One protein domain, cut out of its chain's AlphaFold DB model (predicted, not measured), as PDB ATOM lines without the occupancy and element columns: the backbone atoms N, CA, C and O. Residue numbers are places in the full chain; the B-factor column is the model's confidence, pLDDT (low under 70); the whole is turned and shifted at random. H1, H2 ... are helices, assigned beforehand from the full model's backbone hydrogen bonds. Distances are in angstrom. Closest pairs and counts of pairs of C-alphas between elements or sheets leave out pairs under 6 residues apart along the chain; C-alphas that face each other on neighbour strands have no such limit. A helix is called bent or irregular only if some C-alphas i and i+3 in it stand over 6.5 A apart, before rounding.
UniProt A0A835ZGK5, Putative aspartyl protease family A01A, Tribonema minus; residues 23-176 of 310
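This is residues 23 to 176 of the 310 residues of the protein "Putative aspartyl protease family A01A" of Tribonema minus (UniProt A0A835ZGK5). Two long helices, H3 and H6, make a V that closes near their last residues, and the shorter H2 sits in its opening and packs on both. H1 and H5 lie toward the open end of the V, H4 and H7 toward its closed end, and residues 118 to 126 run back between H4 and H5. The printed part has 154 residues with seven named helices, H1 to H7 in chain order, and no named strand; the class is all helix. It is compact, with a radius of gyration of the C-alphas of 16.8 A and spans of 51 by 34 by 33 A.

Find C-alpha 147 at (-104.934, -36.031, -23.916); from there H6, the longest helix, runs through residues 147 to 168 for 31.4 A to C-alpha 168 at (-89.049, -26.933, 1.574). H3, residues 77 to 96, covers 29.2 A, and H2, residues 47 to 57, covers 15.0 A. Look for H1 at residues 30 to 37, beginning at C-alpha 30 at (-112.955, -35.971, -16.538). H4 is residues 108 to 117, 14.4 A long, and H5 is residues 127 to 133. H7, residues 170 to 176, is only just irregular: C-alphas 173 and 176 are 6.7 A apart.

Start at H3, the hub, which touches four helices. Its residues 91 to 96 touch H6 at a steep tilt of 48 degrees, the same way; the closest C-alphas, of Val 95 and Lys 166, are 5.1 A apart. Its residues 80 to 88 touch H2, about perpendicular at 85 degrees, closest at the C-alphas of Gly 49 and Cys 84, 4.3 A. H2 also touches residues 150 to 158 of H6, opposite ways at a steep tilt of 49 degrees, with the C-alphas of Gly 55 and Gln 151 closest at 4.7 A. H1 touches H2, closest at the C-alphas of Ile 37 and Ser 47, 5.2 A. H4 touches residues 89 to 96 of H3, closest at the C-alphas of Leu 93 and Ile 115, 7.0 A. H7 and H3 only just touch, with 3 pairs of C-alphas within 8 A, closest at Tyr 96 and Ala 173, 6.3 A. H5 is close to H6 but not clearly touching: the C-alphas of Leu 133 and Val 153, their closest, are 7.5 A apart. Every O i to N i+4 pair is within hydrogen-bond range in H1, H2, H4, H5 and H6; H3 has 15 of 16, and H7 has 1 of 3, with 1 of 4 O i to N i+3 pairs.

The two C-alphas farthest apart, of Ala 109 and Thr 141, are 51.0 A from each other. The printed part has no cut. The links H2 to H3, H3 to H4 and H5 to H6 are long. The pLDDT is under 70 at residues 23 to 25, 69 to 70, 98 to 105 and 168 to 176.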
ATOM      1  N   ALA A  23    -103.637 -38.054 -36.765       49.00
ATOM      2  CA  ALA A  23    -103.973 -39.049 -35.766       49.00
ATOM      3  C   ALA A  23    -105.107 -38.466 -34.919       49.00
ATOM      4  O   ALA A  23    -104.986 -37.343 -34.427       49.00
ATOM      5  N   LYS A  24    -106.228 -39.187 -34.805       53.25
ATOM      6  CA  LYS A  24    -107.341 -38.763 -33.952       53.25
ATOM      7  C   LYS A  24    -106.767 -38.514 -32.557       53.25
ATOM      8  O   LYS A  24    -106.201 -39.427 -31.958       53.25
ATOM      9  N   ALA A  25    -106.845 -37.271 -32.083       59.69
ATOM     10  CA  ALA A  25    -106.360 -36.919 -30.758       59.69
ATOM     11  C   ALA A  25    -107.113 -37.767 -29.729       59.69
ATOM     12  O   ALA A  25    -108.346 -37.817 -29.752       59.69
ATOM     13  N   ALA A  26    -106.378 -38.469 -28.866       74.06
ATOM     14  CA  ALA A  26    -106.988 -39.272 -27.818       74.06
ATOM     15  C   ALA A  26    -107.797 -38.348 -26.896       74.06
ATOM     16  O   ALA A  26    -107.280 -37.344 -26.399       74.06
ATOM     17  N   ARG A  27    -109.083 -38.660 -26.731       84.06
ATOM     18  CA  ARG A  27    -110.032 -37.870 -25.942       84.06
ATOM     19  C   ARG A  27    -110.083 -38.408 -24.517       84.06
ATOM     20  O   ARG A  27    -110.076 -39.621 -24.325       84.06
ATOM     21  N   VAL A  28    -110.146 -37.512 -23.538       87.94
ATOM     22  CA  VAL A  28    -110.195 -37.857 -22.112       87.94
ATOM     23  C   VAL A  28    -111.412 -37.221 -21.466       87.94
ATOM     24  O   VAL A  28    -111.582 -36.004 -21.517       87.94
ATOM     25  N   PHE A  29    -112.235 -38.037 -20.816       90.50
ATOM     26  CA  PHE A  29    -113.336 -37.558 -19.990       90.50
ATOM     27  C   PHE A  29    -112.875 -37.369 -18.548       90.50
ATOM     28  O   PHE A  29    -112.163 -38.210 -17.993       90.50
ATOM     29  N   LEU A  30    -113.306 -36.270 -17.926       90.69
ATOM     30  CA  LEU A  30    -112.955 -35.971 -16.538       90.69
ATOM     31  C   LEU A  30    -113.440 -37.068 -15.584       90.69
ATOM     32  O   LEU A  30    -112.722 -37.442 -14.664       90.69
ATOM     33  N   ASP A  31    -114.633 -37.611 -15.823       90.44
ATOM     34  CA  ASP A  31    -115.217 -38.641 -14.964       90.44
ATOM     35  C   ASP A  31    -114.394 -39.931 -14.969       90.44
ATOM     36  O   ASP A  31    -114.178 -40.526 -13.914       90.44
ATOM     37  N   ASP A  32    -113.884 -40.347 -16.129       89.88
ATOM     38  CA  ASP A  32    -113.056 -41.551 -16.237       89.88
ATOM     39  C   ASP A  32    -111.666 -41.342 -15.636       89.88
ATOM     40  O   ASP A  32    -111.131 -42.241 -14.984       89.88
ATOM     41  N   LEU A  33    -111.118 -40.130 -15.762       91.56
ATOM     42  CA  LEU A  33    -109.892 -39.744 -15.073       91.56
ATOM     43  C   LEU A  33    -110.071 -39.778 -13.547       91.56
ATOM     44  O   LEU A  33    -109.229 -40.323 -12.834       91.56
ATOM     45  N   LEU A  34    -111.181 -39.243 -13.034       93.19
ATOM     46  CA  LEU A  34    -111.466 -39.245 -11.599       93.19
ATOM     47  C   LEU A  34    -111.690 -40.660 -11.057       93.19
ATOM     48  O   LEU A  34    -111.195 -40.954  -9.971       93.19
ATOM     49  N   LYS A  35    -112.361 -41.546 -11.805       93.25
ATOM     50  CA  LYS A  35    -112.495 -42.969 -11.435       93.25
ATOM     51  C   LYS A  35    -111.141 -43.677 -11.376       93.25
ATOM     52  O   LYS A  35    -110.929 -44.500 -10.494       93.25
ATOM     53  N   PHE A  36    -110.234 -43.353 -12.298       93.75
ATOM     54  CA  PHE A  36    -108.893 -43.936 -12.332       93.75
ATOM     55  C   PHE A  36    -108.024 -43.475 -11.148       93.75
ATOM     56  O   PHE A  36    -107.352 -44.291 -10.510       93.75
ATOM     57  N   ILE A  37    -108.054 -42.174 -10.833       94.44
ATOM     58  CA  ILE A  37    -107.266 -41.579  -9.741       94.44
ATOM     59  C   ILE A  37    -107.838 -41.955  -8.366       94.44
ATOM     60  O   ILE A  37    -107.071 -42.254  -7.449       94.44
ATOM     61  N   PHE A  38    -109.167 -41.954  -8.229       94.44
ATOM     62  CA  PHE A  38    -109.896 -42.220  -6.985       94.44
ATOM     63  C   PHE A  38    -110.830 -43.428  -7.152       94.44
ATOM     64  O   PHE A  38    -112.055 -43.270  -7.209       94.44
ATOM     65  N   PRO A  39    -110.276 -44.646  -7.253       91.69
ATOM     66  CA  PRO A  39    -111.086 -45.848  -7.365       91.69
ATOM     67  C   PRO A  39    -111.896 -46.085  -6.086       91.69
ATOM     68  O   PRO A  39    -111.392 -45.955  -4.972       91.69
ATOM     69  N   VAL A  40    -113.158 -46.480  -6.247       89.12
ATOM     70  CA  VAL A  40    -114.116 -46.638  -5.137       89.12
ATOM     71  C   VAL A  40    -113.747 -47.748  -4.149       89.12
ATOM     72  O   VAL A  40    -114.210 -47.730  -3.011       89.12
ATOM     73  N   HIS A  41    -112.936 -48.720  -4.568       89.00
ATOM     74  CA  HIS A  41    -112.531 -49.855  -3.737       89.00
ATOM     75  C   HIS A  41    -111.289 -49.584  -2.881       89.00
ATOM     76  O   HIS A  41    -110.970 -50.412  -2.029       89.00
ATOM     77  N   LEU A  42    -110.602 -48.449  -3.061       88.44
ATOM     78  CA  LEU A  42    -109.414 -48.093  -2.280       88.44
ATOM     79  C   LEU A  42    -109.696 -46.898  -1.365       88.44
ATOM     80  O   LEU A  42    -110.140 -45.845  -1.811       88.44
ATOM     81  N   GLN A  43    -109.374 -47.041  -0.078       82.06
ATOM     82  CA  GLN A  43    -109.516 -45.954   0.904       82.06
ATOM     83  C   GLN A  43    -108.390 -44.917   0.803       82.06
ATOM     84  O   GLN A  43    -108.614 -43.728   1.021       82.06
ATOM     85  N   HIS A  44    -107.178 -45.361   0.463       80.25
ATOM     86  CA  HIS A  44    -105.988 -44.517   0.360       80.25
ATOM     87  C   HIS A  44    -105.320 -44.711  -1.002       80.25
ATOM     88  O   HIS A  44    -104.257 -45.326  -1.082       80.25
ATOM     89  N   PRO A  45    -105.945 -44.238  -2.095       83.81
ATOM     90  CA  PRO A  45    -105.305 -44.306  -3.394       83.81
ATOM     91  C   PRO A  45    -104.057 -43.418  -3.385       83.81
ATOM     92  O   PRO A  45    -104.082 -42.302  -2.862       83.81
ATOM     93  N   LEU A  46    -102.975 -43.895  -4.000       92.06
ATOM     94  CA  LEU A  46    -101.788 -43.096  -4.325       92.06
ATOM     95  C   LEU A  46    -102.144 -42.078  -5.424       92.06
ATOM     96  O   LEU A  46    -101.650 -42.162  -6.545       92.06
ATOM     97  N   SER A  47    -103.079 -41.169  -5.141       94.50
ATOM     98  CA  SER A  47    -103.777 -40.339  -6.128       94.50
ATOM     99  C   SER A  47    -102.825 -39.457  -6.930       94.50
ATOM    100  O   SER A  47    -102.989 -39.325  -8.143       94.50
ATOM    101  N   SER A  48    -101.789 -38.906  -6.292       94.56
ATOM    102  CA  SER A  48    -100.761 -38.128  -6.991       94.56
ATOM    103  C   SER A  48     -99.959 -39.008  -7.946       94.56
ATOM    104  O   SER A  48     -99.773 -38.638  -9.103       94.56
ATOM    105  N   GLY A  49     -99.543 -40.191  -7.487       94.06
ATOM    106  CA  GLY A  49     -98.854 -41.175  -8.319       94.06
ATOM    107  C   GLY A  49     -99.717 -41.612  -9.502       94.06
ATOM    108  O   GLY A  49     -99.259 -41.564 -10.638       94.06
ATOM    109  N   ARG A  50    -100.997 -41.929  -9.269       94.56
ATOM    110  CA  ARG A  50    -101.957 -42.323 -10.312       94.56
ATOM    111  C   ARG A  50    -102.166 -41.215 -11.340       94.56
ATOM    112  O   ARG A  50    -102.148 -41.492 -12.536       94.56
ATOM    113  N   LEU A  51    -102.290 -39.957 -10.913       95.25
ATOM    114  CA  LEU A  51    -102.372 -38.818 -11.832       95.25
ATOM    115  C   LEU A  51    -101.131 -38.735 -12.736       95.25
ATOM    116  O   LEU A  51    -101.264 -38.561 -13.947       95.25
ATOM    117  N   ILE A  52     -99.935 -38.902 -12.165       94.50
ATOM    118  CA  ILE A  52     -98.671 -38.863 -12.912       94.50
ATOM    119  C   ILE A  52     -98.546 -40.071 -13.855       94.50
ATOM    120  O   ILE A  52     -98.164 -39.907 -15.015       94.50
ATOM    121  N   VAL A  53     -98.930 -41.270 -13.399       93.06
ATOM    122  CA  VAL A  53     -99.011 -42.484 -14.226       93.06
ATOM    123  C   VAL A  53     -99.906 -42.233 -15.439       93.06
ATOM    124  O   VAL A  53     -99.505 -42.499 -16.568       93.06
ATOM    125  N   PHE A  54    -101.084 -41.651 -15.247       92.38
ATOM    126  CA  PHE A  54    -101.957 -41.293 -16.363       92.38
ATOM    127  C   PHE A  54    -101.270 -40.344 -17.363       92.38
ATOM    128  O   PHE A  54    -101.320 -40.575 -18.573       92.38
ATOM    129  N   GLY A  55    -100.561 -39.321 -16.877       89.81
ATOM    130  CA  GLY A  55     -99.820 -38.396 -17.740       89.81
ATOM    131  C   GLY A  55     -98.720 -39.070 -18.566       89.81
ATOM    132  O   GLY A  55     -98.502 -38.689 -19.715       89.81
ATOM    133  N   TYR A  56     -98.034 -40.080 -18.027       86.38
ATOM    134  CA  TYR A  56     -96.941 -40.748 -18.745       86.38
ATOM    135  C   TYR A  56     -97.372 -41.908 -19.619       86.38
ATOM    136  O   TYR A  56     -96.835 -42.080 -20.714       86.38
ATOM    137  N   TYR A  57     -98.315 -42.707 -19.141       86.00
ATOM    138  CA  TYR A  57     -98.652 -43.969 -19.779       86.00
ATOM    139  C   TYR A  57     -99.873 -43.855 -20.686       86.00
ATOM    140  O   TYR A  57    -100.043 -44.700 -21.561       86.00
ATOM    141  N   GLY A  58    -100.679 -42.800 -20.564       85.12
ATOM    142  CA  GLY A  58    -101.797 -42.562 -21.469       85.12
ATOM    143  C   GLY A  58    -103.157 -42.585 -20.783       85.12
ATOM    144  O   GLY A  58    -103.261 -42.831 -19.579       85.12
ATOM    145  N   PRO A  59    -104.221 -42.324 -21.558       86.19
ATOM    146  CA  PRO A  59    -105.564 -42.234 -21.020       86.19
ATOM    147  C   PRO A  59    -106.114 -43.594 -20.583       86.19
ATOM    148  O   PRO A  59    -105.864 -44.589 -21.269       86.19
ATOM    149  N   PRO A  60    -106.879 -43.656 -19.474       85.00
ATOM    150  CA  PRO A  60    -107.538 -44.882 -19.075       85.00
ATOM    151  C   PRO A  60    -108.700 -45.175 -20.024       85.00
ATOM    152  O   PRO A  60    -109.430 -44.271 -20.439       85.00
ATOM    153  N   VAL A  61    -108.913 -46.450 -20.319       82.31
ATOM    154  CA  VAL A  61    -110.103 -46.938 -21.016       82.31
ATOM    155  C   VAL A  61    -111.015 -47.527 -19.946       82.31
ATOM    156  O   VAL A  61    -110.604 -48.407 -19.199       82.31
ATOM    157  N   ASN A  62    -112.233 -46.997 -19.799       81.25
ATOM    158  CA  ASN A  62    -113.178 -47.402 -18.745       81.25
ATOM    159  C   ASN A  62    -112.613 -47.306 -17.311       81.25
ATOM    160  O   ASN A  62    -112.959 -48.100 -16.438       81.25
ATOM    161  N   GLY A  63    -111.728 -46.337 -17.057       82.38
ATOM    162  CA  GLY A  63    -111.093 -46.162 -15.748       82.38
ATOM    163  C   GLY A  63    -109.961 -47.152 -15.450       82.38
ATOM    164  O   GLY A  63    -109.484 -47.177 -14.318       82.38
ATOM    165  N   GLN A  64    -109.509 -47.940 -16.432       86.88
ATOM    166  CA  GLN A  64    -108.366 -48.844 -16.305       86.88
ATOM    167  C   GLN A  64    -107.255 -48.466 -17.281       86.88
ATOM    168  O   GLN A  64    -107.502 -48.019 -18.403       86.88
ATOM    169  N   LEU A  65    -106.011 -48.634 -16.840       89.06
ATOM    170  CA  LEU A  65    -104.848 -48.466 -17.698       89.06
ATOM    171  C   LEU A  65    -104.571 -49.791 -18.406       89.06
ATOM    172  O   LEU A  65    -104.638 -50.853 -17.794       89.06
ATOM    173  N   HIS A  66    -104.243 -49.723 -19.686       85.50
ATOM    174  CA  HIS A  66    -103.832 -50.881 -20.468       85.50
ATOM    175  C   HIS A  66    -102.323 -50.824 -20.732       85.50
ATOM    176  O   HIS A  66    -101.677 -49.796 -20.525       85.50
ATOM    177  N   SER A  67    -101.736 -51.944 -21.125       82.56
ATOM    178  CA  SER A  67    -100.337 -52.074 -21.521       82.56
ATOM    179  C   SER A  67    -100.146 -53.350 -22.357       82.56
ATOM    180  O   SER A  67    -101.107 -54.030 -22.716       82.56
ATOM    181  N   GLY A  68     -98.905 -53.679 -22.710       74.81
ATOM    182  CA  GLY A  68     -98.612 -54.837 -23.553       74.81
ATOM    183  C   GLY A  68     -98.906 -54.595 -25.035       74.81
ATOM    184  O   GLY A  68     -99.212 -53.482 -25.479       74.81
ATOM    185  N   GLN A  69     -98.751 -55.644 -25.842       69.00
ATOM    186  CA  GLN A  69     -98.963 -55.549 -27.279       69.00
ATOM    187  C   GLN A  69    -100.424 -55.189 -27.548       69.00
ATOM    188  O   GLN A  69    -101.327 -55.863 -27.075       69.00
ATOM    189  N   ARG A  70    -100.653 -54.082 -28.266       69.50
ATOM    190  CA  ARG A  70    -102.002 -53.580 -28.586       69.50
ATOM    191  C   ARG A  70    -102.895 -53.347 -27.353       69.50
ATOM    192  O   ARG A  70    -104.103 -53.317 -27.512       69.50
ATOM    193  N   GLY A  71    -102.319 -53.163 -26.161       71.75
ATOM    194  CA  GLY A  71    -103.076 -52.938 -24.928       71.75
ATOM    195  C   GLY A  71    -103.857 -54.157 -24.414       71.75
ATOM    196  O   GLY A  71    -104.847 -53.989 -23.702       71.75
ATOM    197  N   GLU A  72    -103.427 -55.369 -24.780       75.06
ATOM    198  CA  GLU A  72    -104.016 -56.635 -24.318       75.06
ATOM    199  C   GLU A  72    -103.922 -56.835 -22.798       75.06
ATOM    200  O   GLU A  72    -104.768 -57.513 -22.215       75.06
ATOM    201  N   HIS A  73    -102.919 -56.246 -22.141       84.75
ATOM    202  CA  HIS A  73    -102.731 -56.379 -20.699       84.75
ATOM    203  C   HIS A  73    -103.430 -55.241 -19.961       84.75
ATOM    204  O   HIS A  73    -103.051 -54.079 -20.098       84.75
ATOM    205  N   VAL A  74    -104.434 -55.565 -19.151       89.88
ATOM    206  CA  VAL A  74    -105.033 -54.605 -18.218       89.88
ATOM    207  C   VAL A  74    -104.116 -54.486 -17.010       89.88
ATOM    208  O   VAL A  74    -103.861 -55.480 -16.331       89.88
ATOM    209  N   VAL A  75    -103.640 -53.274 -16.734       90.31
ATOM    210  CA  VAL A  75    -102.737 -53.015 -15.614       90.31
ATOM    211  C   VAL A  75    -103.498 -53.210 -14.304       90.31
ATOM    212  O   VAL A  75    -104.490 -52.524 -14.035       90.31
ATOM    213  N   GLY A  76    -103.039 -54.161 -13.497       90.81
ATOM    214  CA  GLY A  76    -103.640 -54.494 -12.209       90.81
ATOM    215  C   GLY A  76    -103.332 -53.461 -11.124       90.81
ATOM    216  O   GLY A  76    -102.393 -52.674 -11.232       90.81
ATOM    217  N   ASP A  77    -104.083 -53.500 -10.021       90.12
ATOM    218  CA  ASP A  77    -103.887 -52.560  -8.907       90.12
ATOM    219  C   ASP A  77    -102.478 -52.644  -8.302       90.12
ATOM    220  O   ASP A  77    -101.857 -51.617  -8.057       90.12
ATOM    221  N   TRP A  78    -101.929 -53.852  -8.133       90.69
ATOM    222  CA  TRP A  78    -100.575 -54.026  -7.596       90.69
ATOM    223  C   TRP A  78     -99.493 -53.467  -8.537       90.69
ATOM    224  O   TRP A  78     -98.470 -52.959  -8.075       90.69
ATOM    225  N   GLU A  79     -99.713 -53.542  -9.854       91.38
ATOM    226  CA  GLU A  79     -98.809 -52.973 -10.858       91.38
ATOM    227  C   GLU A  79     -98.874 -51.452 -10.800       91.38
ATOM    228  O   GLU A  79     -97.833 -50.799 -10.738       91.38
ATOM    229  N   LEU A  80    -100.087 -50.891 -10.732       92.25
ATOM    230  CA  LEU A  80    -100.294 -49.458 -10.549       92.25
ATOM    231  C   LEU A  80     -99.641 -48.955  -9.261       92.25
ATOM    232  O   LEU A  80     -98.967 -47.927  -9.295       92.25
ATOM    233  N   ASP A  81     -99.783 -49.669  -8.148       92.12
ATOM    234  CA  ASP A  81     -99.177 -49.280  -6.873       92.12
ATOM    235  C   ASP A  81     -97.644 -49.317  -6.943       92.12
ATOM    236  O   ASP A  81     -96.974 -48.407  -6.445       92.12
ATOM    237  N   SER A  82     -97.078 -50.314  -7.630       91.00
ATOM    238  CA  SER A  82     -95.638 -50.398  -7.897       91.00
ATOM    239  C   SER A  82     -95.149 -49.236  -8.772       91.00
ATOM    240  O   SER A  82     -94.141 -48.591  -8.459       91.00
ATOM    241  N   MET A  83     -95.894 -48.896  -9.829       92.19
ATOM    242  CA  MET A  83     -95.600 -47.751 -10.699       92.19
ATOM    243  C   MET A  83     -95.664 -46.427  -9.930       92.19
ATOM    244  O   MET A  83     -94.746 -45.614 -10.030       92.19
ATOM    245  N   CYS A  84     -96.707 -46.226  -9.121       92.62
ATOM    246  CA  CYS A  84     -96.869 -45.034  -8.291       92.62
ATOM    247  C   CYS A  84     -95.731 -44.907  -7.274       92.62
ATOM    248  O   CYS A  84     -95.120 -43.849  -7.169       92.62
ATOM    249  N   THR A  85     -95.393 -46.000  -6.586       90.69
ATOM    250  CA  THR A  85     -94.280 -46.032  -5.625       90.69
ATOM    251  C   THR A  85     -92.952 -45.716  -6.308       90.69
ATOM    252  O   THR A  85     -92.124 -44.998  -5.753       90.69
ATOM    253  N   THR A  86     -92.742 -46.216  -7.527       89.44
ATOM    254  CA  THR A  86     -91.537 -45.917  -8.310       89.44
ATOM    255  C   THR A  86     -91.452 -44.427  -8.643       89.44
ATOM    256  O   THR A  86     -90.407 -43.819  -8.424       89.44
ATOM    257  N   ILE A  87     -92.555 -43.821  -9.090       91.00
ATOM    258  CA  ILE A  87     -92.629 -42.380  -9.376       91.00
ATOM    259  C   ILE A  87     -92.374 -41.548  -8.116       91.00
ATOM    260  O   ILE A  87     -91.561 -40.630  -8.159       91.00
ATOM    261  N   ASP A  88     -93.007 -41.881  -6.990       90.19
ATOM    262  CA  ASP A  88     -92.800 -41.148  -5.736       90.19
ATOM    263  C   ASP A  88     -91.336 -41.254  -5.263       90.19
ATOM    264  O   ASP A  88     -90.754 -40.262  -4.819       90.19
ATOM    265  N   ARG A  89     -90.691 -42.422  -5.417       89.19
ATOM    266  CA  ARG A  89     -89.253 -42.590  -5.123       89.19
ATOM    267  C   ARG A  89     -88.381 -41.722  -6.027       89.19
ATOM    268  O   ARG A  89     -87.432 -41.108  -5.542       89.19
ATOM    269  N   GLU A  90     -88.684 -41.660  -7.320       87.62
ATOM    270  CA  GLU A  90     -87.973 -40.785  -8.259       87.62
ATOM    271  C   GLU A  90     -88.135 -39.307  -7.902       87.62
ATOM    272  O   GLU A  90     -87.145 -38.575  -7.918       87.62
ATOM    273  N   ASP A  91     -89.346 -38.880  -7.541       89.38
ATOM    274  CA  ASP A  91     -89.633 -37.499  -7.149       89.38
ATOM    275  C   ASP A  91     -88.829 -37.111  -5.907       89.38
ATOM    276  O   ASP A  91     -88.214 -36.042  -5.878       89.38
ATOM    277  N   VAL A  92     -88.768 -37.999  -4.905       88.75
ATOM    278  CA  VAL A  92     -87.947 -37.791  -3.703       88.75
ATOM    279  C   VAL A  92     -86.481 -37.661  -4.092       88.75
ATOM    280  O   VAL A  92     -85.840 -36.682  -3.720       88.75
ATOM    281  N   LEU A  93     -85.944 -38.590  -4.887       87.12
ATOM    282  CA  LEU A  93     -84.550 -38.522  -5.337       87.12
ATOM    283  C   LEU A  93     -84.257 -37.219  -6.091       87.12
ATOM    284  O   LEU A  93     -83.203 -36.618  -5.888       87.12
ATOM    285  N   GLN A  94     -85.187 -36.741  -6.917       85.94
ATOM    286  CA  GLN A  94     -85.021 -35.514  -7.693       85.94
ATOM    287  C   GLN A  94     -85.006 -34.239  -6.830       85.94
ATOM    288  O   GLN A  94     -84.497 -33.211  -7.276       85.94
ATOM    289  N   VAL A  95     -85.490 -34.293  -5.583       86.06
ATOM    290  CA  VAL A  95     -85.308 -33.204  -4.605       86.06
ATOM    291  C   VAL A  95     -83.850 -33.107  -4.142       86.06
ATOM    292  O   VAL A  95     -83.338 -32.004  -3.953       86.06
ATOM    293  N   TYR A  96     -83.163 -34.245  -3.993       80.50
ATOM    294  CA  TYR A  96     -81.776 -34.313  -3.509       80.50
ATOM    295  C   TYR A  96     -80.732 -34.194  -4.621       80.50
ATOM    296  O   TYR A  96     -79.581 -33.830  -4.373       80.50
ATOM    297  N   VAL A  97     -81.112 -34.519  -5.852       79.81
ATOM    298  CA  VAL A  97     -80.222 -34.449  -7.006       79.81
ATOM    299  C   VAL A  97     -80.310 -33.061  -7.640       79.81
ATOM    300  O   VAL A  97     -81.386 -32.535  -7.906       79.81
ATOM    301  N   SER A  98     -79.151 -32.446  -7.879       69.12
ATOM    302  CA  SER A  98     -79.074 -31.165  -8.591       69.12
ATOM    303  C   SER A  98     -79.460 -31.335 -10.057       69.12
ATOM    304  O   SER A  98     -79.175 -32.377 -10.639       69.12
ATOM    305  N   ASP A  99     -80.052 -30.306 -10.665       66.81
ATOM    306  CA  ASP A  99     -80.566 -30.365 -12.046       66.81
ATOM    307  C   ASP A  99     -79.498 -30.746 -13.087       66.81
ATOM    308  O   ASP A  99     -79.816 -31.349 -14.111       66.81
ATOM    309  N   ASP A 100     -78.227 -30.482 -12.777       62.09
ATOM    310  CA  ASP A 100     -77.080 -30.804 -13.629       62.09
ATOM    311  C   ASP A 100     -76.671 -32.286 -13.588       62.09
ATOM    312  O   ASP A 100     -75.866 -32.720 -14.413       62.09
ATOM    313  N   ARG A 101     -77.198 -33.079 -12.642       66.38
ATOM    314  CA  ARG A 101     -76.841 -34.493 -12.485       66.38
ATOM    315  C   ARG A 101     -78.033 -35.400 -12.801       66.38
ATOM    316  O   ARG A 101     -79.043 -35.358 -12.103       66.38
ATOM    317  N   PRO A 102     -77.955 -36.278 -13.811       66.94
ATOM    318  CA  PRO A 102     -79.040 -37.207 -14.083       66.94
ATOM    319  C   PRO A 102     -79.116 -38.297 -12.999       66.94
ATOM    320  O   PRO A 102     -78.098 -38.833 -12.561       66.94
ATOM    321  N   LEU A 103     -80.337 -38.689 -12.598       68.12
ATOM    322  CA  LEU A 103     -80.573 -39.727 -11.574       68.12
ATOM    323  C   LEU A 103     -79.884 -41.070 -11.889       68.12
ATOM    324  O   LEU A 103     -79.601 -41.846 -10.978       68.12
ATOM    325  N   CYS A 104     -79.607 -41.351 -13.166       62.88
ATOM    326  CA  CYS A 104     -78.938 -42.572 -13.618       62.88
ATOM    327  C   CYS A 104     -77.475 -42.691 -13.165       62.88
ATOM    328  O   CYS A 104     -76.924 -43.788 -13.213       62.88
ATOM    329  N   GLU A 105     -76.847 -41.593 -12.733       69.12
ATOM    330  CA  GLU A 105     -75.484 -41.607 -12.189       69.12
ATOM    331  C   GLU A 105     -75.415 -42.024 -10.717       69.12
ATOM    332  O   GLU A 105     -74.322 -42.260 -10.195       69.12
ATOM    333  N   LEU A 106     -76.556 -42.087 -10.025       72.38
ATOM    334  CA  LEU A 106     -76.608 -42.605  -8.666       72.38
ATOM    335  C   LEU A 106     -76.629 -44.130  -8.693       72.38
ATOM    336  O   LEU A 106     -77.456 -44.748  -9.368       72.38
ATOM    337  N   LEU A 107     -75.736 -44.735  -7.914       77.88
ATOM    338  CA  LEU A 107     -75.748 -46.175  -7.689       77.88
ATOM    339  C   LEU A 107     -77.005 -46.564  -6.897       77.88
ATOM    340  O   LEU A 107     -77.453 -45.796  -6.049       77.88
ATOM    341  N   ALA A 108     -77.533 -47.775  -7.096       76.12
ATOM    342  CA  ALA A 108     -78.728 -48.240  -6.381       76.12
ATOM    343  C   ALA A 108     -78.583 -48.119  -4.850       76.12
ATOM    344  O   ALA A 108     -79.473 -47.608  -4.183       76.12
ATOM    345  N   ALA A 109     -77.415 -48.471  -4.301       78.38
ATOM    346  CA  ALA A 109     -77.135 -48.316  -2.872       78.38
ATOM    347  C   ALA A 109     -77.202 -46.852  -2.396       78.38
ATOM    348  O   ALA A 109     -77.688 -46.583  -1.304       78.38
ATOM    349  N   GLN A 110     -76.757 -45.904  -3.228       78.12
ATOM    350  CA  GLN A 110     -76.838 -44.473  -2.916       78.12
ATOM    351  C   GLN A 110     -78.283 -43.975  -2.976       78.12
ATOM    352  O   GLN A 110     -78.677 -43.148  -2.163       78.12
ATOM    353  N   GLN A 111     -79.077 -44.482  -3.925       81.38
ATOM    354  CA  GLN A 111     -80.503 -44.166  -4.014       81.38
ATOM    355  C   GLN A 111     -81.242 -44.639  -2.756       81.38
ATOM    356  O   GLN A 111     -81.975 -43.856  -2.161       81.38
ATOM    357  N   GLU A 112     -80.995 -45.874  -2.306       84.06
ATOM    358  CA  GLU A 112     -81.599 -46.401  -1.076       84.06
ATOM    359  C   GLU A 112     -81.166 -45.626   0.170       84.06
ATOM    360  O   GLU A 112     -81.997 -45.347   1.030       84.06
ATOM    361  N   GLU A 113     -79.893 -45.231   0.267       81.75
ATOM    362  CA  GLU A 113     -79.409 -44.435   1.397       81.75
ATOM    363  C   GLU A 113     -80.083 -43.056   1.455       81.75
ATOM    364  O   GLU A 113     -80.542 -42.642   2.521       81.75
ATOM    365  N   ILE A 114     -80.209 -42.375   0.310       81.62
ATOM    366  CA  ILE A 114     -80.902 -41.082   0.220       81.62
ATOM    367  C   ILE A 114     -82.367 -41.240   0.625       81.62
ATOM    368  O   ILE A 114     -82.875 -40.440   1.407       81.62
ATOM    369  N   ILE A 115     -83.043 -42.277   0.129       83.75
ATOM    370  CA  ILE A 115     -84.453 -42.527   0.442       83.75
ATOM    371  C   ILE A 115     -84.625 -42.849   1.931       83.75
ATOM    372  O   ILE A 115     -85.518 -42.292   2.568       83.75
ATOM    373  N   ALA A 116     -83.749 -43.673   2.511       83.50
ATOM    374  CA  ALA A 116     -83.793 -44.031   3.928       83.50
ATOM    375  C   ALA A 116     -83.566 -42.827   4.858       83.50
ATOM    376  O   ALA A 116     -84.121 -42.784   5.954       83.50
ATOM    377  N   GLN A 117     -82.760 -41.854   4.431       79.62
ATOM    378  CA  GLN A 117     -82.507 -40.617   5.177       79.62
ATOM    379  C   GLN A 117     -83.510 -39.502   4.846       79.62
ATOM    380  O   GLN A 117     -83.512 -38.460   5.509       79.62
ATOM    381  N   SER A 118     -84.347 -39.686   3.820       79.94
ATOM    382  CA  SER A 118     -85.255 -38.643   3.365       79.94
ATOM    383  C   SER A 118     -86.383 -38.403   4.366       79.94
ATOM    384  O   SER A 118     -87.042 -39.321   4.843       79.94
ATOM    385  N   THR A 119     -86.618 -37.131   4.678       79.69
ATOM    386  CA  THR A 119     -87.791 -36.675   5.446       79.69
ATOM    387  C   THR A 119     -88.871 -36.095   4.536       79.69
ATOM    388  O   THR A 119     -89.936 -35.692   5.007       79.69
ATOM    389  N   VAL A 120     -88.591 -36.041   3.232       80.19
ATOM    390  CA  VAL A 120     -89.477 -35.511   2.202       80.19
ATOM    391  C   VAL A 120     -90.632 -36.481   2.025       80.19
ATOM    392  O   VAL A 120     -90.460 -37.607   1.567       80.19
ATOM    393  N   THR A 121     -91.827 -36.020   2.366       82.62
ATOM    394  CA  THR A 121     -93.071 -36.718   2.056       82.62
ATOM    395  C   THR A 121     -93.938 -35.790   1.230       82.62
ATOM    396  O   THR A 121     -94.090 -34.610   1.551       82.62
ATOM    397  N   PHE A 122     -94.483 -36.305   0.135       86.56
ATOM    398  CA  PHE A 122     -95.330 -35.510  -0.734       86.56
ATOM    399  C   PHE A 122     -96.810 -35.763  -0.433       86.56
ATOM    400  O   PHE A 122     -97.229 -36.921  -0.352       86.56
ATOM    401  N   PRO A 123     -97.633 -34.708  -0.332       89.81
ATOM    402  CA  PRO A 123     -99.060 -34.868  -0.102       89.81
ATOM    403  C   PRO A 123     -99.751 -35.530  -1.304       89.81
ATOM    404  O   PRO A 123     -99.345 -35.375  -2.463       89.81
ATOM    405  N   GLN A 124    -100.816 -36.276  -1.022       92.62
ATOM    406  CA  GLN A 124    -101.685 -36.849  -2.047       92.62
ATOM    407  C   GLN A 124    -102.673 -35.792  -2.550       92.62
ATOM    408  O   GLN A 124    -103.171 -34.982  -1.766       92.62
ATOM    409  N   ILE A 125    -102.936 -35.782  -3.857       94.56
ATOM    410  CA  ILE A 125    -103.851 -34.823  -4.477       94.56
ATOM    411  C   ILE A 125    -105.305 -35.186  -4.152       94.56
ATOM    412  O   ILE A 125    -105.692 -36.357  -4.175       94.56
ATOM    413  N   THR A 126    -106.109 -34.174  -3.843       94.56
ATOM    414  CA  THR A 126    -107.549 -34.308  -3.574       94.56
ATOM    415  C   THR A 126    -108.371 -34.201  -4.855       94.56
ATOM    416  O   THR A 126    -107.889 -33.731  -5.890       94.56
ATOM    417  N   ARG A 127    -109.634 -34.633  -4.806       93.31
ATOM    418  CA  ARG A 127    -110.523 -34.622  -5.975       93.31
ATOM    419  C   ARG A 127    -110.757 -33.203  -6.492       93.31
ATOM    420  O   ARG A 127    -110.729 -32.968  -7.697       93.31
ATOM    421  N   GLU A 128    -110.938 -32.261  -5.577       95.00
ATOM    422  CA  GLU A 128    -111.170 -30.847  -5.860       95.00
ATOM    423  C   GLU A 128    -109.938 -30.219  -6.516       95.00
ATOM    424  O   GLU A 128    -110.061 -29.480  -7.490       95.00
ATOM    425  N   GLN A 129    -108.742 -30.578  -6.039       95.06
ATOM    426  CA  GLN A 129    -107.485 -30.129  -6.636       95.06
ATOM    427  C   GLN A 129    -107.299 -30.657  -8.058       95.06
ATOM    428  O   GLN A 129    -106.829 -29.908  -8.908       95.06
ATOM    429  N   VAL A 130    -107.688 -31.906  -8.345       94.62
ATOM    430  CA  VAL A 130    -107.649 -32.443  -9.718       94.62
ATOM    431  C   VAL A 130    -108.587 -31.655 -10.635       94.62
ATOM    432  O   VAL A 130    -108.204 -31.310 -11.749       94.62
ATOM    433  N   ILE A 131    -109.797 -31.327 -10.174       94.62
ATOM    434  CA  ILE A 131    -110.752 -30.531 -10.962       94.62
ATOM    435  C   ILE A 131    -110.193 -29.125 -11.226       94.62
ATOM    436  O   ILE A 131    -110.205 -28.677 -12.372       94.62
ATOM    437  N   ALA A 132    -109.652 -28.469 -10.197       95.50
ATOM    438  CA  ALA A 132    -109.035 -27.147 -10.316       95.50
ATOM    439  C   ALA A 132    -107.811 -27.156 -11.247       95.50
ATOM    440  O   ALA A 132    -107.598 -26.215 -12.009       95.50
ATOM    441  N   LEU A 133    -107.027 -28.240 -11.238       94.50
ATOM    442  CA  LEU A 133    -105.856 -28.396 -12.099       94.50
ATOM    443  C   LEU A 133    -106.226 -28.349 -13.594       94.50
ATOM    444  O   LEU A 133    -105.450 -27.841 -14.400       94.50
ATOM    445  N   PHE A 134    -107.417 -28.836 -13.957       94.06
ATOM    446  CA  PHE A 134    -107.893 -28.898 -15.343       94.06
ATOM    447  C   PHE A 134    -108.912 -27.816 -15.720       94.06
ATOM    448  O   PHE A 134    -109.421 -27.823 -16.841       94.06
ATOM    449  N   GLU A 135    -109.209 -26.868 -14.830       92.00
ATOM    450  CA  GLU A 135    -110.185 -25.801 -15.091       92.00
ATOM    451  C   GLU A 135    -109.772 -24.909 -16.272       92.00
ATOM    452  O   GLU A 135    -110.608 -24.533 -17.091       92.00
ATOM    453  N   GLY A 136    -108.470 -24.639 -16.413       88.31
ATOM    454  CA  GLY A 136    -107.914 -23.820 -17.494       88.31
ATOM    455  C   GLY A 136    -107.665 -24.553 -18.818       88.31
ATOM    456  O   GLY A 136    -107.162 -23.934 -19.755       88.31
ATOM    457  N   VAL A 137    -107.960 -25.853 -18.915       91.38
ATOM    458  CA  VAL A 137    -107.693 -26.637 -20.133       91.38
ATOM    459  C   VAL A 137    -108.871 -26.516 -21.105       91.38
ATOM    460  O   VAL A 137    -110.016 -26.739 -20.698       91.38
ATOM    461  N   PRO A 138    -108.628 -26.197 -22.394       88.38
ATOM    462  CA  PRO A 138    -109.696 -26.088 -23.379       88.38
ATOM    463  C   PRO A 138    -110.439 -27.420 -23.525       88.38
ATOM    464  O   PRO A 138    -109.836 -28.490 -23.646       88.38
ATOM    465  N   ARG A 139    -111.770 -27.342 -23.520       89.38
ATOM    466  CA  ARG A 139    -112.656 -28.497 -23.695       89.38
ATOM    467  C   ARG A 139    -113.152 -28.548 -25.132       89.38
ATOM    468  O   ARG A 139    -113.506 -27.519 -25.704       89.38
ATOM    469  N   GLY A 140    -113.170 -29.745 -25.708       85.75
ATOM    470  CA  GLY A 140    -113.790 -29.984 -27.007       85.75
ATOM    471  C   GLY A 140    -115.319 -29.927 -26.940       85.75
ATOM    472  O   GLY A 140    -115.910 -29.754 -25.873       85.75
ATOM    473  N   THR A 141    -115.961 -30.146 -28.087       79.38
ATOM    474  CA  THR A 141    -117.429 -30.137 -28.251       79.38
ATOM    475  C   THR A 141    -118.160 -31.085 -27.300       79.38
ATOM    476  O   THR A 141    -119.270 -30.793 -26.872       79.38
ATOM    477  N   ASP A 142    -117.514 -32.186 -26.919       83.06
ATOM    478  CA  ASP A 142    -118.130 -33.271 -26.150       83.06
ATOM    479  C   ASP A 142    -117.778 -33.187 -24.656       83.06
ATOM    480  O   ASP A 142    -117.808 -34.191 -23.947       83.06
ATOM    481  N   ASN A 143    -117.351 -32.005 -24.182       86.06
ATOM    482  CA  ASN A 143    -116.802 -31.801 -22.833       86.06
ATOM    483  C   ASN A 143    -115.580 -32.704 -22.526       86.06
ATOM    484  O   ASN A 143    -115.215 -32.915 -21.370       86.06
ATOM    485  N   ALA A 144    -114.941 -33.236 -23.571       88.19
ATOM    486  CA  ALA A 144    -113.740 -34.049 -23.488       88.19
ATOM    487  C   ALA A 144    -112.491 -33.178 -23.636       88.19
ATOM    488  O   ALA A 144    -112.464 -32.222 -24.418       88.19
ATOM    489  N   PHE A 145    -111.433 -33.546 -22.926       89.25
ATOM    490  CA  PHE A 145    -110.126 -32.930 -23.074       89.25
ATOM    491  C   PHE A 145    -109.295 -33.636 -24.147       89.25
ATOM    492  O   PHE A 145    -109.414 -34.846 -24.361       89.25
ATOM    493  N   SER A 146    -108.399 -32.884 -24.781       89.69
ATOM    494  CA  SER A 146    -107.287 -33.458 -25.537       89.69
ATOM    495  C   SER A 146    -106.285 -34.079 -24.563       89.69
ATOM    496  O   SER A 146    -105.811 -33.401 -23.648       89.69
ATOM    497  N   PHE A 147    -105.928 -35.354 -24.760       87.94
ATOM    498  CA  PHE A 147    -104.934 -36.031 -23.916       87.94
ATOM    499  C   PHE A 147    -103.608 -35.265 -23.864       87.94
ATOM    500  O   PHE A 147    -102.990 -35.184 -22.812       87.94
ATOM    501  N   HIS A 148    -103.192 -34.665 -24.976       86.94
ATOM    502  CA  HIS A 148    -101.938 -33.922 -25.053       86.94
ATOM    503  C   HIS A 148    -101.921 -32.691 -24.133       86.94
ATOM    504  O   HIS A 148    -100.924 -32.427 -23.462       86.94
ATOM    505  N   ASP A 149    -103.031 -31.958 -24.059       88.56
ATOM    506  CA  ASP A 149    -103.112 -30.757 -23.223       88.56
ATOM    507  C   ASP A 149    -103.183 -31.137 -21.745       88.56
ATOM    508  O   ASP A 149    -102.509 -30.546 -20.901       88.56
ATOM    509  N   VAL A 150    -103.912 -32.210 -21.443       90.00
ATOM    510  CA  VAL A 150    -103.964 -32.798 -20.105       90.00
ATOM    511  C   VAL A 150    -102.595 -33.329 -19.668       90.00
ATOM    512  O   VAL A 150    -102.161 -33.060 -18.550       90.00
ATOM    513  N   GLN A 151    -101.877 -34.027 -20.548       90.69
ATOM    514  CA  GLN A 151    -100.536 -34.548 -20.287       90.69
ATOM    515  C   GLN A 151     -99.565 -33.419 -19.930       90.69
ATOM    516  O   GLN A 151     -98.829 -33.541 -18.952       90.69
ATOM    517  N   LYS A 152     -99.590 -32.299 -20.664       90.25
ATOM    518  CA  LYS A 152     -98.761 -31.121 -20.351       90.25
ATOM    519  C   LYS A 152     -99.022 -30.597 -18.942       90.25
ATOM    520  O   LYS A 152     -98.074 -30.323 -18.209       90.25
ATOM    521  N   VAL A 153    -100.292 -30.495 -18.558       94.25
ATOM    522  CA  VAL A 153    -100.685 -30.040 -17.220       94.25
ATOM    523  C   VAL A 153    -100.203 -31.005 -16.135       94.25
ATOM    524  O   VAL A 153     -99.685 -30.563 -15.112       94.25
ATOM    525  N   VAL A 154    -100.300 -32.317 -16.365       93.38
ATOM    526  CA  VAL A 154     -99.816 -33.335 -15.416       93.38
ATOM    527  C   VAL A 154     -98.293 -33.298 -15.264       93.38
ATOM    528  O   VAL A 154     -97.783 -33.382 -14.146       93.38
ATOM    529  N   VAL A 155     -97.554 -33.141 -16.365       91.75
ATOM    530  CA  VAL A 155     -96.088 -33.019 -16.319       91.75
ATOM    531  C   VAL A 155     -95.683 -31.754 -15.563       91.75
ATOM    532  O   VAL A 155     -94.859 -31.831 -14.655       91.75
ATOM    533  N   ALA A 156     -96.330 -30.620 -15.848       92.44
ATOM    534  CA  ALA A 156     -96.097 -29.372 -15.125       92.44
ATOM    535  C   ALA A 156     -96.434 -29.490 -13.627       92.44
ATOM    536  O   ALA A 156     -95.724 -28.936 -12.784       92.44
ATOM    537  N   TYR A 157     -97.484 -30.239 -13.277       94.75
ATOM    538  CA  TYR A 157     -97.818 -30.552 -11.887       94.75
ATOM    539  C   TYR A 157     -96.697 -31.338 -11.190       94.75
ATOM    540  O   TYR A 157     -96.306 -30.966 -10.083       94.75
ATOM    541  N   ARG A 158     -96.140 -32.378 -11.831       93.75
ATOM    542  CA  ARG A 158     -95.008 -33.145 -11.274       93.75
ATOM    543  C   ARG A 158     -93.772 -32.264 -11.091       93.75
ATOM    544  O   ARG A 158     -93.166 -32.281 -10.022       93.75
ATOM    545  N   ASP A 159     -93.430 -31.454 -12.092       91.25
ATOM    546  CA  ASP A 159     -92.269 -30.561 -12.019       91.25
ATOM    547  C   ASP A 159     -92.413 -29.550 -10.870       91.25
ATOM    548  O   ASP A 159     -91.471 -29.339 -10.100       91.25
ATOM    549  N   ARG A 160     -93.614 -28.981 -10.689       91.75
ATOM    550  CA  ARG A 160     -93.922 -28.098  -9.555       91.75
ATOM    551  C   ARG A 160     -93.821 -28.826  -8.217       91.75
ATOM    552  O   ARG A 160     -93.210 -28.298  -7.296       91.75
ATOM    553  N   ARG A 161     -94.367 -30.039  -8.115       90.75
ATOM    554  CA  ARG A 161     -94.293 -30.879  -6.908       90.75
ATOM    555  C   ARG A 161     -92.839 -31.111  -6.482       90.75
ATOM    556  O   ARG A 161     -92.514 -30.917  -5.312       90.75
ATOM    557  N   VAL A 162     -91.952 -31.444  -7.420       89.38
ATOM    558  CA  VAL A 162     -90.513 -31.612  -7.145       89.38
ATOM    559  C   VAL A 162     -89.849 -30.278  -6.774       89.38
ATOM    560  O   VAL A 162     -89.049 -30.231  -5.838       89.38
ATOM    561  N   ALA A 163     -90.183 -29.183  -7.464       87.94
ATOM    562  CA  ALA A 163     -89.648 -27.855  -7.157       87.94
ATOM    563  C   ALA A 163     -90.042 -27.373  -5.751       87.94
ATOM    564  O   ALA A 163     -89.188 -26.883  -5.009       87.94
ATOM    565  N   ASP A 164     -91.297 -27.576  -5.352       87.38
ATOM    566  CA  ASP A 164     -91.791 -27.259  -4.010       87.38
ATOM    567  C   ASP A 164     -91.045 -28.089  -2.949       87.38
ATOM    568  O   ASP A 164     -90.640 -27.559  -1.909       87.38
ATOM    569  N   GLY A 165     -90.745 -29.358  -3.254       84.31
ATOM    570  CA  GLY A 165     -89.872 -30.202  -2.433       84.31
ATOM    571  C   GLY A 165     -88.460 -29.624  -2.266       84.31
ATOM    572  O   GLY A 165     -87.927 -29.603  -1.157       84.31
ATOM    573  N   LYS A 166     -87.860 -29.070  -3.326       83.81
ATOM    574  CA  LYS A 166     -86.544 -28.402  -3.241       83.81
ATOM    575  C   LYS A 166     -86.578 -27.131  -2.384       83.81
ATOM    576  O   LYS A 166     -85.606 -26.842  -1.689       83.81
ATOM    577  N   ILE A 167     -87.682 -26.379  -2.415       76.12
ATOM    578  CA  ILE A 167     -87.858 -25.148  -1.621       76.12
ATOM    579  C   ILE A 167     -88.042 -25.467  -0.137       76.12
ATOM    580  O   ILE A 167     -87.502 -24.751   0.705       76.12
ATOM    581  N   MET A 168     -88.786 -26.527   0.189       67.62
ATOM    582  CA  MET A 168     -89.049 -26.933   1.574       67.62
ATOM    583  C   MET A 168     -87.779 -27.420   2.294       67.62
ATOM    584  O   MET A 168     -87.673 -27.297   3.514       67.62
ATOM    585  N   TYR A 169     -86.784 -27.891   1.537       65.56
ATOM    586  CA  TYR A 169     -85.526 -28.419   2.062       65.56
ATOM    587  C   TYR A 169     -84.292 -27.735   1.436       65.56
ATOM    588  O   TYR A 169     -83.445 -28.385   0.815       65.56
ATOM    589  N   PRO A 170     -84.130 -26.412   1.626       60.91
ATOM    590  CA  PRO A 170     -83.106 -25.637   0.928       60.91
ATOM    591  C   PRO A 170     -81.684 -25.976   1.402       60.91
ATOM    592  O   PRO A 170     -80.731 -25.851   0.634       60.91
ATOM    593  N   SER A 171     -81.527 -26.461   2.640       57.00
ATOM    594  CA  SER A 171     -80.249 -26.951   3.176       57.00
ATOM    595  C   SER A 171     -79.729 -28.194   2.447       57.00
ATOM    596  O   SER A 171     -78.520 -28.399   2.391       57.00
ATOM    597  N   LEU A 172     -80.618 -28.990   1.846       57.41
ATOM    598  CA  LEU A 172     -80.263 -30.193   1.091       57.41
ATOM    599  C   LEU A 172     -79.876 -29.852  -0.357       57.41
ATOM    600  O   LEU A 172     -78.940 -30.436  -0.898       57.41
ATOM    601  N   ALA A 173     -80.511 -28.837  -0.951       52.03
ATOM    602  CA  ALA A 173     -80.202 -28.360  -2.303       52.03
ATOM    603  C   ALA A 173     -78.955 -27.449  -2.382       52.03
ATOM    604  O   ALA A 173     -78.366 -27.287  -3.451       52.03
ATOM    605  N   ALA A 174     -78.533 -26.830  -1.272       49.22
ATOM    606  CA  ALA A 174     -77.450 -25.840  -1.263       49.22
ATOM    607  C   ALA A 174     -76.028 -26.433  -1.331       49.22
ATOM    608  O   ALA A 174     -75.092 -25.725  -1.712       49.22
ATOM    609  N   HIS A 175     -75.834 -27.716  -1.005       49.56
ATOM    610  CA  HIS A 175     -74.495 -28.319  -0.943       49.56
ATOM    611  C   HIS A 175     -73.840 -28.598  -2.309       49.56
ATOM    612  O   HIS A 175     -72.666 -28.961  -2.349       49.56
ATOM    613  N   SER A 176     -74.535 -28.374  -3.429       49.97
ATOM    614  CA  SER A 176     -73.969 -28.546  -4.776       49.97
ATOM    615  C   SER A 176     -73.460 -27.257  -5.423       49.97
ATOM    616  O   SER A 176     -72.672 -27.315  -6.370       49.97
TER     617      SER A 176